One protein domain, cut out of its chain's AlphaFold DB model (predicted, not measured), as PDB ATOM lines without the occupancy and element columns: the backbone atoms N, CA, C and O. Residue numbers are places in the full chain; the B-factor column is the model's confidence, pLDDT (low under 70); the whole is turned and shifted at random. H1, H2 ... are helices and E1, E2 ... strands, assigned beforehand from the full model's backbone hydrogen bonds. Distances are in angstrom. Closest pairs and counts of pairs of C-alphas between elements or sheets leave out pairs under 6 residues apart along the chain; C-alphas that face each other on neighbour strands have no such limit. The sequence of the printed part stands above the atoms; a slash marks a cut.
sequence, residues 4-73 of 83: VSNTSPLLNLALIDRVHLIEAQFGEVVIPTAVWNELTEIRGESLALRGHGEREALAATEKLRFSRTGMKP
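AT A GLANCE: This is residues 4 to 73 of the 83 residues of an uncharacterized protein of halophilic archaeon DL31 (UniProt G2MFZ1). Two helices, H3 and H4, make a V-shaped hairpin with its point at their link, residues 50 to 53. H1 packs on residues 35 to 39 of H3, while H2 and the single strand E1 lie at the end of the model away from that point, and the tail after H4 turns back toward E1. The printed part has 70 residues, with four named helices and one named strand in the order H1, H2, E1, H3, H4, and is mostly helix. It is compact, with a radius of gyration of the C-alphas of 12.2 A, yet elongated, spanning 35 by 21 by 21 A.

HOW THE PARTS SIT: Start at H3, residues 33 to 49, the longest helix. H4, residues 54 to 66, touches it and forms a helical hairpin with it, running opposite ways at a steep tilt of 40 degrees; their closest C-alphas, of Leu 47 and Ala 57, are 5.9 A apart. H1, residues 7 to 15, touches H3 at its residues 35 to 39 alone, the same way at a steep tilt of 42 degrees; the closest C-alphas, of Thr 7 and Val 35, are 5.2 A apart. H2, residues 20 to 26, is near H1, with 6 pairs of C-alphas within 10 A. E1, residues 29 to 32, pairs with no named strand and meets H3 only through their link. H4 is apart from H1, H2 and E1. Each O i to N i+4 pair is within hydrogen-bond range in H1, H2 and H3, and 8 of 9 are in H4.

IN THESE COORDINATES: Find C-alpha 33 at (-18.220, -54.016, 49.464); from there H3 runs 24.3 A to C-alpha 49 at (1.419, -49.458, 35.878). H4 runs 19.1 A and ends at C-alpha 66, (-18.495, -38.925, 44.143). H1 measures 12.1 A, H2 10.2 A and E1 9.8 A.

THE WHOLE: The two farthest C-alphas, of Gln 25 and Gly 53, are 35.6 A apart. The printed part has no cut, and its links between named elements are tight. Residues 62 to 67, of which 62 to 66 belong to H4, stand free. Look for pLDDT under 70 in residues 43 to 73; the mean of the printed part is 71.3.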
ATOM      1  N   VAL A   4     -27.838 -56.788  41.936       77.62
ATOM      2  CA  VAL A   4     -26.511 -56.905  42.550       77.62
ATOM      3  C   VAL A   4     -25.500 -57.184  41.444       77.62
ATOM      4  O   VAL A   4     -25.703 -58.105  40.654       77.62
ATOM      5  N   SER A   5     -24.438 -56.382  41.365       76.56
ATOM      6  CA  SER A   5     -23.443 -56.483  40.288       76.56
ATOM      7  C   SER A   5     -22.090 -56.996  40.787       76.56
ATOM      8  O   SER A   5     -21.679 -56.694  41.906       76.56
ATOM      9  N   ASN A   6     -21.400 -57.757  39.934       85.75
ATOM     10  CA  ASN A   6     -20.084 -58.355  40.195       85.75
ATOM     11  C   ASN A   6     -18.949 -57.512  39.585       85.75
ATOM     12  O   ASN A   6     -19.186 -56.642  38.745       85.75
ATOM     13  N   THR A   7     -17.699 -57.813  39.947       84.44
ATOM     14  CA  THR A   7     -16.510 -57.050  39.523       84.44
ATOM     15  C   THR A   7     -16.306 -57.058  38.010       84.44
ATOM     16  O   THR A   7     -16.186 -55.998  37.402       84.44
ATOM     17  N   SER A   8     -16.316 -58.235  37.373       86.88
ATOM     18  CA  SER A   8     -15.996 -58.361  35.941       86.88
ATOM     19  C   SER A   8     -16.945 -57.565  35.018       86.88
ATOM     20  O   SER A   8     -16.445 -56.798  34.190       86.88
ATOM     21  N   PRO A   9     -18.285 -57.632  35.164       84.50
ATOM     22  CA  PRO A   9     -19.194 -56.799  34.370       84.50
ATOM     23  C   PRO A   9     -18.981 -55.290  34.556       84.50
ATOM     24  O   PRO A   9     -18.990 -54.544  33.575       84.50
ATOM     25  N   LEU A  10     -18.762 -54.837  35.798       86.19
ATOM     26  CA  LEU A  10     -18.516 -53.424  36.104       86.19
ATOM     27  C   LEU A  10     -17.198 -52.938  35.493       86.19
ATOM     28  O   LEU A  10     -17.157 -51.865  34.890       86.19
ATOM     29  N   LEU A  11     -16.140 -53.745  35.600       84.56
ATOM     30  CA  LEU A  11     -14.831 -53.436  35.038       84.56
ATOM     31  C   LEU A  11     -14.880 -53.357  33.509       84.56
ATOM     32  O   LEU A  11     -14.393 -52.386  32.941       84.56
ATOM     33  N   ASN A  12     -15.518 -54.324  32.846       88.38
ATOM     34  CA  ASN A  12     -15.631 -54.340  31.387       88.38
ATOM     35  C   ASN A  12     -16.327 -53.085  30.855       88.38
ATOM     36  O   ASN A  12     -15.863 -52.498  29.883       88.38
ATOM     37  N   LEU A  13     -17.403 -52.643  31.512       87.81
ATOM     38  CA  LEU A  13     -18.108 -51.416  31.143       87.81
ATOM     39  C   LEU A  13     -17.295 -50.159  31.464       87.81
ATOM     40  O   LEU A  13     -17.344 -49.200  30.697       87.81
ATOM     41  N   ALA A  14     -16.531 -50.158  32.558       84.00
ATOM     42  CA  ALA A  14     -15.628 -49.061  32.894       84.00
ATOM     43  C   ALA A  14     -14.475 -48.921  31.891       84.00
ATOM     44  O   ALA A  14     -14.127 -47.801  31.540       84.00
ATOM     45  N   LEU A  15     -13.924 -50.031  31.390       82.81
ATOM     46  CA  LEU A  15     -12.843 -50.031  30.395       82.81
ATOM     47  C   LEU A  15     -13.247 -49.408  29.051       82.81
ATOM     48  O   LEU A  15     -12.377 -48.971  28.304       82.81
ATOM     49  N   ILE A  16     -14.546 -49.373  28.744       87.56
ATOM     50  CA  ILE A  16     -15.094 -48.808  27.502       87.56
ATOM     51  C   ILE A  16     -15.949 -47.550  27.736       87.56
ATOM     52  O   ILE A  16     -16.705 -47.156  26.848       87.56
ATOM     53  N   ASP A  17     -15.886 -46.946  28.926       83.88
ATOM     54  CA  ASP A  17     -16.651 -45.747  29.312       83.88
ATOM     55  C   ASP A  17     -18.191 -45.891  29.205       83.88
ATOM     56  O   ASP A  17     -18.932 -44.940  28.937       83.88
ATOM     57  N   ARG A  18     -18.717 -47.101  29.447       89.75
ATOM     58  CA  ARG A  18     -20.151 -47.444  29.339       89.75
ATOM     59  C   ARG A  18     -20.848 -47.773  30.666       89.75
ATOM     60  O   ARG A  18     -21.936 -48.337  30.648       89.75
ATOM     61  N   VAL A  19     -20.294 -47.389  31.820       87.50
ATOM     62  CA  VAL A  19     -20.925 -47.658  33.141       87.50
ATOM     63  C   VAL A  19     -22.331 -47.045  33.262       87.50
ATOM     64  O   VAL A  19     -23.200 -47.633  33.896       87.50
ATOM     65  N   HIS A  20     -22.602 -45.933  32.569       84.75
ATOM     66  CA  HIS A  20     -23.925 -45.288  32.519       84.75
ATOM     67  C   HIS A  20     -25.054 -46.198  31.997       84.75
ATOM     68  O   HIS A  20     -26.222 -45.958  32.295       84.75
ATOM     69  N   LEU A  21     -24.735 -47.252  31.232       89.38
ATOM     70  CA  LEU A  21     -25.734 -48.216  30.756       89.38
ATOM     71  C   LEU A  21     -26.393 -48.983  31.907       89.38
ATOM     72  O   LEU A  21     -27.548 -49.383  31.799       89.38
ATOM     73  N   ILE A  22     -25.677 -49.163  33.018       86.31
ATOM     74  CA  ILE A  22     -26.189 -49.846  34.208       86.31
ATOM     75  C   ILE A  22     -27.298 -49.017  34.857       86.31
ATOM     76  O   ILE A  22     -28.351 -49.549  35.199       86.31
ATOM     77  N   GLU A  23     -27.089 -47.707  34.972       80.88
ATOM     78  CA  GLU A  23     -28.086 -46.792  35.531       80.88
ATOM     79  C   GLU A  23     -29.317 -46.698  34.631       80.88
ATOM     80  O   GLU A  23     -30.442 -46.775  35.117       80.88
ATOM     81  N   ALA A  24     -29.110 -46.617  33.313       87.31
ATOM     82  CA  ALA A  24     -30.200 -46.569  32.342       87.31
ATOM     83  C   ALA A  24     -31.075 -47.835  32.362       87.31
ATOM     84  O   ALA A  24     -32.283 -47.751  32.153       87.31
ATOM     85  N   GLN A  25     -30.475 -49.004  32.608       88.44
ATOM     86  CA  GLN A  25     -31.175 -50.287  32.566       88.44
ATOM     87  C   GLN A  25     -31.846 -50.660  33.893       88.44
ATOM     88  O   GLN A  25     -32.905 -51.294  33.879       88.44
ATOM     89  N   PHE A  26     -31.225 -50.319  35.025       85.25
ATOM     90  CA  PHE A  26     -31.625 -50.838  36.336       85.25
ATOM     91  C   PHE A  26     -32.052 -49.757  37.334       85.25
ATOM     92  O   PHE A  26     -32.679 -50.087  38.341       85.25
ATOM     93  N   GLY A  27     -31.761 -48.481  37.070       82.69
ATOM     94  CA  GLY A  27     -32.038 -47.366  37.976       82.69
ATOM     95  C   GLY A  27     -31.121 -47.368  39.200       82.69
ATOM     96  O   GLY A  27     -30.234 -46.526  39.308       82.69
ATOM     97  N   GLU A  28     -31.308 -48.333  40.101       78.81
ATOM     98  CA  GLU A  28     -30.492 -48.522  41.302       78.81
ATOM     99  C   GLU A  28     -29.743 -49.855  41.239       78.81
ATOM    100  O   GLU A  28     -30.327 -50.914  40.997       78.81
ATOM    101  N   VAL A  29     -28.434 -49.803  41.486       81.12
ATOM    102  CA  VAL A  29     -27.586 -50.993  41.545       81.12
ATOM    103  C   VAL A  29     -26.783 -50.998  42.827       81.12
ATOM    104  O   VAL A  29     -26.093 -50.035  43.170       81.12
ATOM    105  N   VAL A  30     -26.853 -52.137  43.505       83.69
ATOM    106  CA  VAL A  30     -26.105 -52.413  44.719       83.69
ATOM    107  C   VAL A  30     -24.762 -53.028  44.344       83.69
ATOM    108  O   VAL A  30     -24.704 -54.064  43.676       83.69
ATOM    109  N   ILE A  31     -23.678 -52.399  44.799       81.94
ATOM    110  CA  ILE A  31     -22.328 -52.957  44.696       81.94
ATOM    111  C   ILE A  31     -21.941 -53.517  46.070       81.94
ATOM    112  O   ILE A  31     -21.822 -52.746  47.028       81.94
ATOM    113  N   PRO A  32     -21.724 -54.836  46.200       84.38
ATOM    114  CA  PRO A  32     -21.185 -55.410  47.426       84.38
ATOM    115  C   PRO A  32     -19.813 -54.811  47.759       84.38
ATOM    116  O   PRO A  32     -18.989 -54.613  46.867       84.38
ATOM    117  N   THR A  33     -19.518 -54.583  49.039       80.56
ATOM    118  CA  THR A  33     -18.220 -54.016  49.464       80.56
ATOM    119  C   THR A  33     -17.021 -54.825  48.956       80.56
ATOM    120  O   THR A  33     -16.017 -54.241  48.568       80.56
ATOM    121  N   ALA A  34     -17.131 -56.158  48.890       82.06
ATOM    122  CA  ALA A  34     -16.075 -57.013  48.343       82.06
ATOM    123  C   ALA A  34     -15.780 -56.711  46.860       82.06
ATOM    124  O   ALA A  34     -14.624 -56.559  46.482       82.06
ATOM    125  N   VAL A  35     -16.831 -56.534  46.051       81.81
ATOM    126  CA  VAL A  35     -16.728 -56.149  44.632       81.81
ATOM    127  C   VAL A  35     -16.142 -54.745  44.492       81.81
ATOM    128  O   VAL A  35     -15.312 -54.490  43.623       81.81
ATOM    129  N   TRP A  36     -16.549 -53.819  45.365       82.00
ATOM    130  CA  TRP A  36     -15.989 -52.470  45.394       82.00
ATOM    131  C   TRP A  36     -14.480 -52.478  45.676       82.00
ATOM    132  O   TRP A  36     -13.731 -51.793  44.982       82.00
ATOM    133  N   ASN A  37     -14.039 -53.263  46.662       83.56
ATOM    134  CA  ASN A  37     -12.629 -53.371  47.028       83.56
ATOM    135  C   ASN A  37     -11.797 -53.914  45.861       83.56
ATOM    136  O   ASN A  37     -10.822 -53.273  45.470       83.56
ATOM    137  N   GLU A  38     -12.249 -55.004  45.235       83.62
ATOM    138  CA  GLU A  38     -11.593 -55.597  44.065       83.62
ATOM    139  C   GLU A  38     -11.478 -54.586  42.907       83.62
ATOM    140  O   GLU A  38     -10.414 -54.424  42.311       83.62
ATOM    141  N   LEU A  39     -12.540 -53.818  42.630       81.44
ATOM    142  CA  LEU A  39     -12.509 -52.763  41.610       81.44
ATOM    143  C   LEU A  39     -11.485 -51.665  41.922       81.44
ATOM    144  O   LEU A  39     -10.834 -51.151  41.007       81.44
ATOM    145  N   THR A  40     -11.354 -51.268  43.191       80.00
ATOM    146  CA  THR A  40     -10.376 -50.251  43.598       80.00
ATOM    147  C   THR A  40      -8.940 -50.762  43.580       80.00
ATOM    148  O   THR A  40      -8.052 -49.998  43.204       80.00
ATOM    149  N   GLU A  41      -8.715 -52.036  43.903       82.25
ATOM    150  CA  GLU A  41      -7.401 -52.690  43.847       82.25
ATOM    151  C   GLU A  41      -6.923 -52.836  42.396       82.25
ATOM    152  O   GLU A  41      -5.886 -52.275  42.040       82.25
ATOM    153  N   ILE A  42      -7.736 -53.436  41.515       76.44
ATOM    154  CA  ILE A  42      -7.415 -53.609  40.082       76.44
ATOM    155  C   ILE A  42      -7.135 -52.259  39.405       76.44
ATOM    156  O   ILE A  42      -6.244 -52.123  38.556       76.44
ATOM    157  N   ARG A  43      -7.904 -51.224  39.764       68.50
ATOM    158  CA  ARG A  43      -7.690 -49.875  39.233       68.50
ATOM    159  C   ARG A  43      -6.409 -49.249  39.782       68.50
ATOM    160  O   ARG A  43      -5.700 -48.608  39.010       68.50
ATOM    161  N   GLY A  44      -6.122 -49.408  41.073       67.31
ATOM    162  CA  GLY A  44      -4.885 -48.934  41.695       67.31
ATOM    163  C   GLY A  44      -3.652 -49.539  41.027       67.31
ATOM    164  O   GLY A  44      -2.752 -48.803  40.628       67.31
ATOM    165  N   GLU A  45      -3.675 -50.848  40.782       66.44
ATOM    166  CA  GLU A  45      -2.636 -51.559  40.031       66.44
ATOM    167  C   GLU A  45      -2.499 -51.022  38.601       66.44
ATOM    168  O   GLU A  45      -1.402 -50.685  38.157       66.44
ATOM    169  N   SER A  46      -3.614 -50.843  37.883       64.94
ATOM    170  CA  SER A  46      -3.597 -50.289  36.522       64.94
ATOM    171  C   SER A  46      -3.060 -48.855  36.453       64.94
ATOM    172  O   SER A  46      -2.434 -48.484  35.460       64.94
ATOM    173  N   LEU A  47      -3.308 -48.028  37.471       61.75
ATOM    174  CA  LEU A  47      -2.805 -46.653  37.540       61.75
ATOM    175  C   LEU A  47      -1.319 -46.613  37.916       61.75
ATOM    176  O   LEU A  47      -0.572 -45.844  37.310       61.75
ATOM    177  N   ALA A  48      -0.882 -47.486  38.828       58.41
ATOM    178  CA  ALA A  48       0.526 -47.661  39.174       58.41
ATOM    179  C   ALA A  48       1.350 -48.110  37.954       58.41
ATOM    180  O   ALA A  48       2.417 -47.556  37.687       58.41
ATOM    181  N   LEU A  49       0.811 -49.029  37.145       60.03
ATOM    182  CA  LEU A  49       1.419 -49.458  35.878       60.03
ATOM    183  C   LEU A  49       1.472 -48.338  34.824       60.03
ATOM    184  O   LEU A  49       2.344 -48.350  33.959       60.03
ATOM    185  N   ARG A  50       0.558 -47.361  34.886       61.53
ATOM    186  CA  ARG A  50       0.511 -46.208  33.966       61.53
ATOM    187  C   ARG A  50       1.419 -45.045  34.382       61.53
ATOM    188  O   ARG A  50       1.447 -44.041  33.678       61.53
ATOM    189  N   GLY A  51       2.177 -45.162  35.476       55.19
ATOM    190  CA  GLY A  51       3.164 -44.157  35.894       55.19
ATOM    191  C   GLY A  51       2.578 -42.885  36.518       55.19
ATOM    192  O   GLY A  51       3.318 -41.936  36.771       55.19
ATOM    193  N   HIS A  52       1.273 -42.858  36.803       58.09
ATOM    194  CA  HIS A  52       0.671 -41.808  37.624       58.09
ATOM    195  C   HIS A  52       0.994 -42.115  39.086       58.09
ATOM    196  O   HIS A  52       0.555 -43.137  39.612       58.09
ATOM    197  N   GLY A  53       1.802 -41.272  39.736       51.28
ATOM    198  CA  GLY A  53       2.222 -41.496  41.124       51.28
ATOM    199  C   GLY A  53       1.027 -41.747  42.054       51.28
ATOM    200  O   GLY A  53      -0.048 -41.186  41.842       51.28
ATOM    201  N   GLU A  54       1.210 -42.566  43.097       55.25
ATOM    202  CA  GLU A  54       0.148 -43.053  44.007       55.25
ATOM    203  C   GLU A  54      -0.843 -41.967  44.469       55.25
ATOM    204  O   GLU A  54      -2.036 -42.221  44.622       55.25
ATOM    205  N   ARG A  55      -0.371 -40.726  44.633       54.28
ATOM    206  CA  ARG A  55      -1.187 -39.561  45.014       54.28
ATOM    207  C   ARG A  55      -2.196 -39.122  43.945       54.28
ATOM    208  O   ARG A  55      -3.312 -38.750  44.295       54.28
ATOM    209  N   GLU A  56      -1.840 -39.175  42.662       55.72
ATOM    210  CA  GLU A  56      -2.767 -38.889  41.554       55.72
ATOM    211  C   GLU A  56      -3.762 -40.030  41.352       55.72
ATOM    212  O   GLU A  56      -4.944 -39.781  41.110       55.72
ATOM    213  N   ALA A  57      -3.309 -41.277  41.515       53.91
ATOM    214  CA  ALA A  57      -4.169 -42.452  41.430       53.91
ATOM    215  C   ALA A  57      -5.254 -42.450  42.522       53.91
ATOM    216  O   ALA A  57      -6.425 -42.738  42.245       53.91
ATOM    217  N   LEU A  58      -4.886 -42.046  43.744       55.41
ATOM    218  CA  LEU A  58      -5.809 -41.886  44.867       55.41
ATOM    219  C   LEU A  58      -6.797 -40.726  44.638       55.41
ATOM    220  O   LEU A  58      -8.000 -40.876  44.837       55.41
ATOM    221  N   ALA A  59      -6.323 -39.590  44.116       55.78
ATOM    222  CA  ALA A  59      -7.190 -38.455  43.794       55.78
ATOM    223  C   ALA A  59      -8.170 -38.759  42.640       55.78
ATOM    224  O   ALA A  59      -9.314 -38.298  42.649       55.78
ATOM    225  N   ALA A  60      -7.752 -39.543  41.641       53.06
ATOM    226  CA  ALA A  60      -8.603 -39.971  40.530       53.06
ATOM    227  C   ALA A  60      -9.658 -40.996  40.975       53.06
ATOM    228  O   ALA A  60     -10.818 -40.907  40.566       53.06
ATOM    229  N   THR A  61      -9.285 -41.937  41.847       54.97
ATOM    230  CA  THR A  61     -10.242 -42.865  42.469       54.97
ATOM    231  C   THR A  61     -11.245 -42.132  43.361       54.97
ATOM    232  O   THR A  61     -12.426 -42.472  43.343       54.97
ATOM    233  N   GLU A  62     -10.833 -41.075  44.064       51.94
ATOM    234  CA  GLU A  62     -11.710 -40.265  44.919       51.94
ATOM    235  C   GLU A  62     -12.657 -39.337  44.129       51.94
ATOM    236  O   GLU A  62     -13.847 -39.267  44.435       51.94
ATOM    237  N   LYS A  63     -12.197 -38.702  43.040       46.94
ATOM    238  CA  LYS A  63     -13.054 -37.875  42.160       46.94
ATOM    239  C   LYS A  63     -14.150 -38.679  41.445       46.94
ATOM    240  O   LYS A  63     -15.239 -38.157  41.193       46.94
ATOM    241  N   LEU A  64     -13.889 -39.954  41.156       48.25
ATOM    242  CA  LEU A  64     -14.877 -40.891  40.607       48.25
ATOM    243  C   LEU A  64     -15.784 -41.514  41.677       48.25
ATOM    244  O   LEU A  64     -16.900 -41.904  41.353       48.25
ATOM    245  N   ARG A  65     -15.360 -41.545  42.948       49.59
ATOM    246  CA  ARG A  65     -16.178 -42.013  44.082       49.59
ATOM    247  C   ARG A  65     -17.424 -41.143  44.318       49.59
ATOM    248  O   ARG A  65     -18.375 -41.619  44.923       49.59
ATOM    249  N   PHE A  66     -17.428 -39.892  43.847       43.66
ATOM    250  CA  PHE A  66     -18.495 -38.925  44.143       43.66
ATOM    251  C   PHE A  66     -19.211 -38.329  42.931       43.66
ATOM    252  O   PHE A  66     -20.331 -37.841  43.079       43.66
ATOM    253  N   SER A  67     -18.612 -38.341  41.738       42.53
ATOM    254  CA  SER A  67     -19.223 -37.693  40.578       42.53
ATOM    255  C   SER A  67     -19.811 -38.713  39.603       42.53
ATOM    256  O   SER A  67     -19.106 -39.302  38.794       42.53
ATOM    257  N   ARG A  68     -21.144 -38.828  39.662       46.75
ATOM    258  CA  ARG A  68     -22.079 -39.282  38.608       46.75
ATOM    259  C   ARG A  68     -22.749 -40.641  38.727       46.75
ATOM    260  O   ARG A  68     -23.691 -40.815  37.972       46.75
ATOM    261  N   THR A  69     -22.392 -41.521  39.657       51.38
ATOM    262  CA  THR A  69     -23.171 -42.757  39.830       51.38
ATOM    263  C   THR A  69     -23.757 -42.883  41.223       51.38
ATOM    264  O   THR A  69     -23.014 -42.892  42.200       51.38
ATOM    265  N   GLY A  70     -25.079 -43.019  41.334       54.47
ATOM    266  CA  GLY A  70     -25.803 -43.197  42.605       54.47
ATOM    267  C   GLY A  70     -25.505 -44.519  43.334       54.47
ATOM    268  O   GLY A  70     -26.204 -44.876  44.278       54.47
ATOM    269  N   MET A  71     -24.482 -45.255  42.898       58.56
ATOM    270  CA  MET A  71     -24.088 -46.564  43.402       58.56
ATOM    271  C   MET A  71     -23.338 -46.417  44.729       58.56
ATOM    272  O   MET A  71     -22.268 -45.808  44.790       58.56
ATOM    273  N   LYS A  72     -23.886 -46.993  45.802       60.22
ATOM    274  CA  LYS A  72     -23.254 -47.012  47.128       60.22
ATOM    275  C   LYS A  72     -22.739 -48.416  47.460       60.22
ATOM    276  O   LYS A  72     -23.493 -49.377  47.292       60.22
ATOM    277  N   PRO A  73     -21.497 -48.556  47.965       58.47
ATOM    278  CA  PRO A  73     -21.043 -49.818  48.529       58.47
ATOM    279  C   PRO A  73     -21.873 -50.155  49.772       58.47
ATOM    280  O   PRO A  73     -22.102 -49.296  50.627       58.47
TER     281      PRO A  73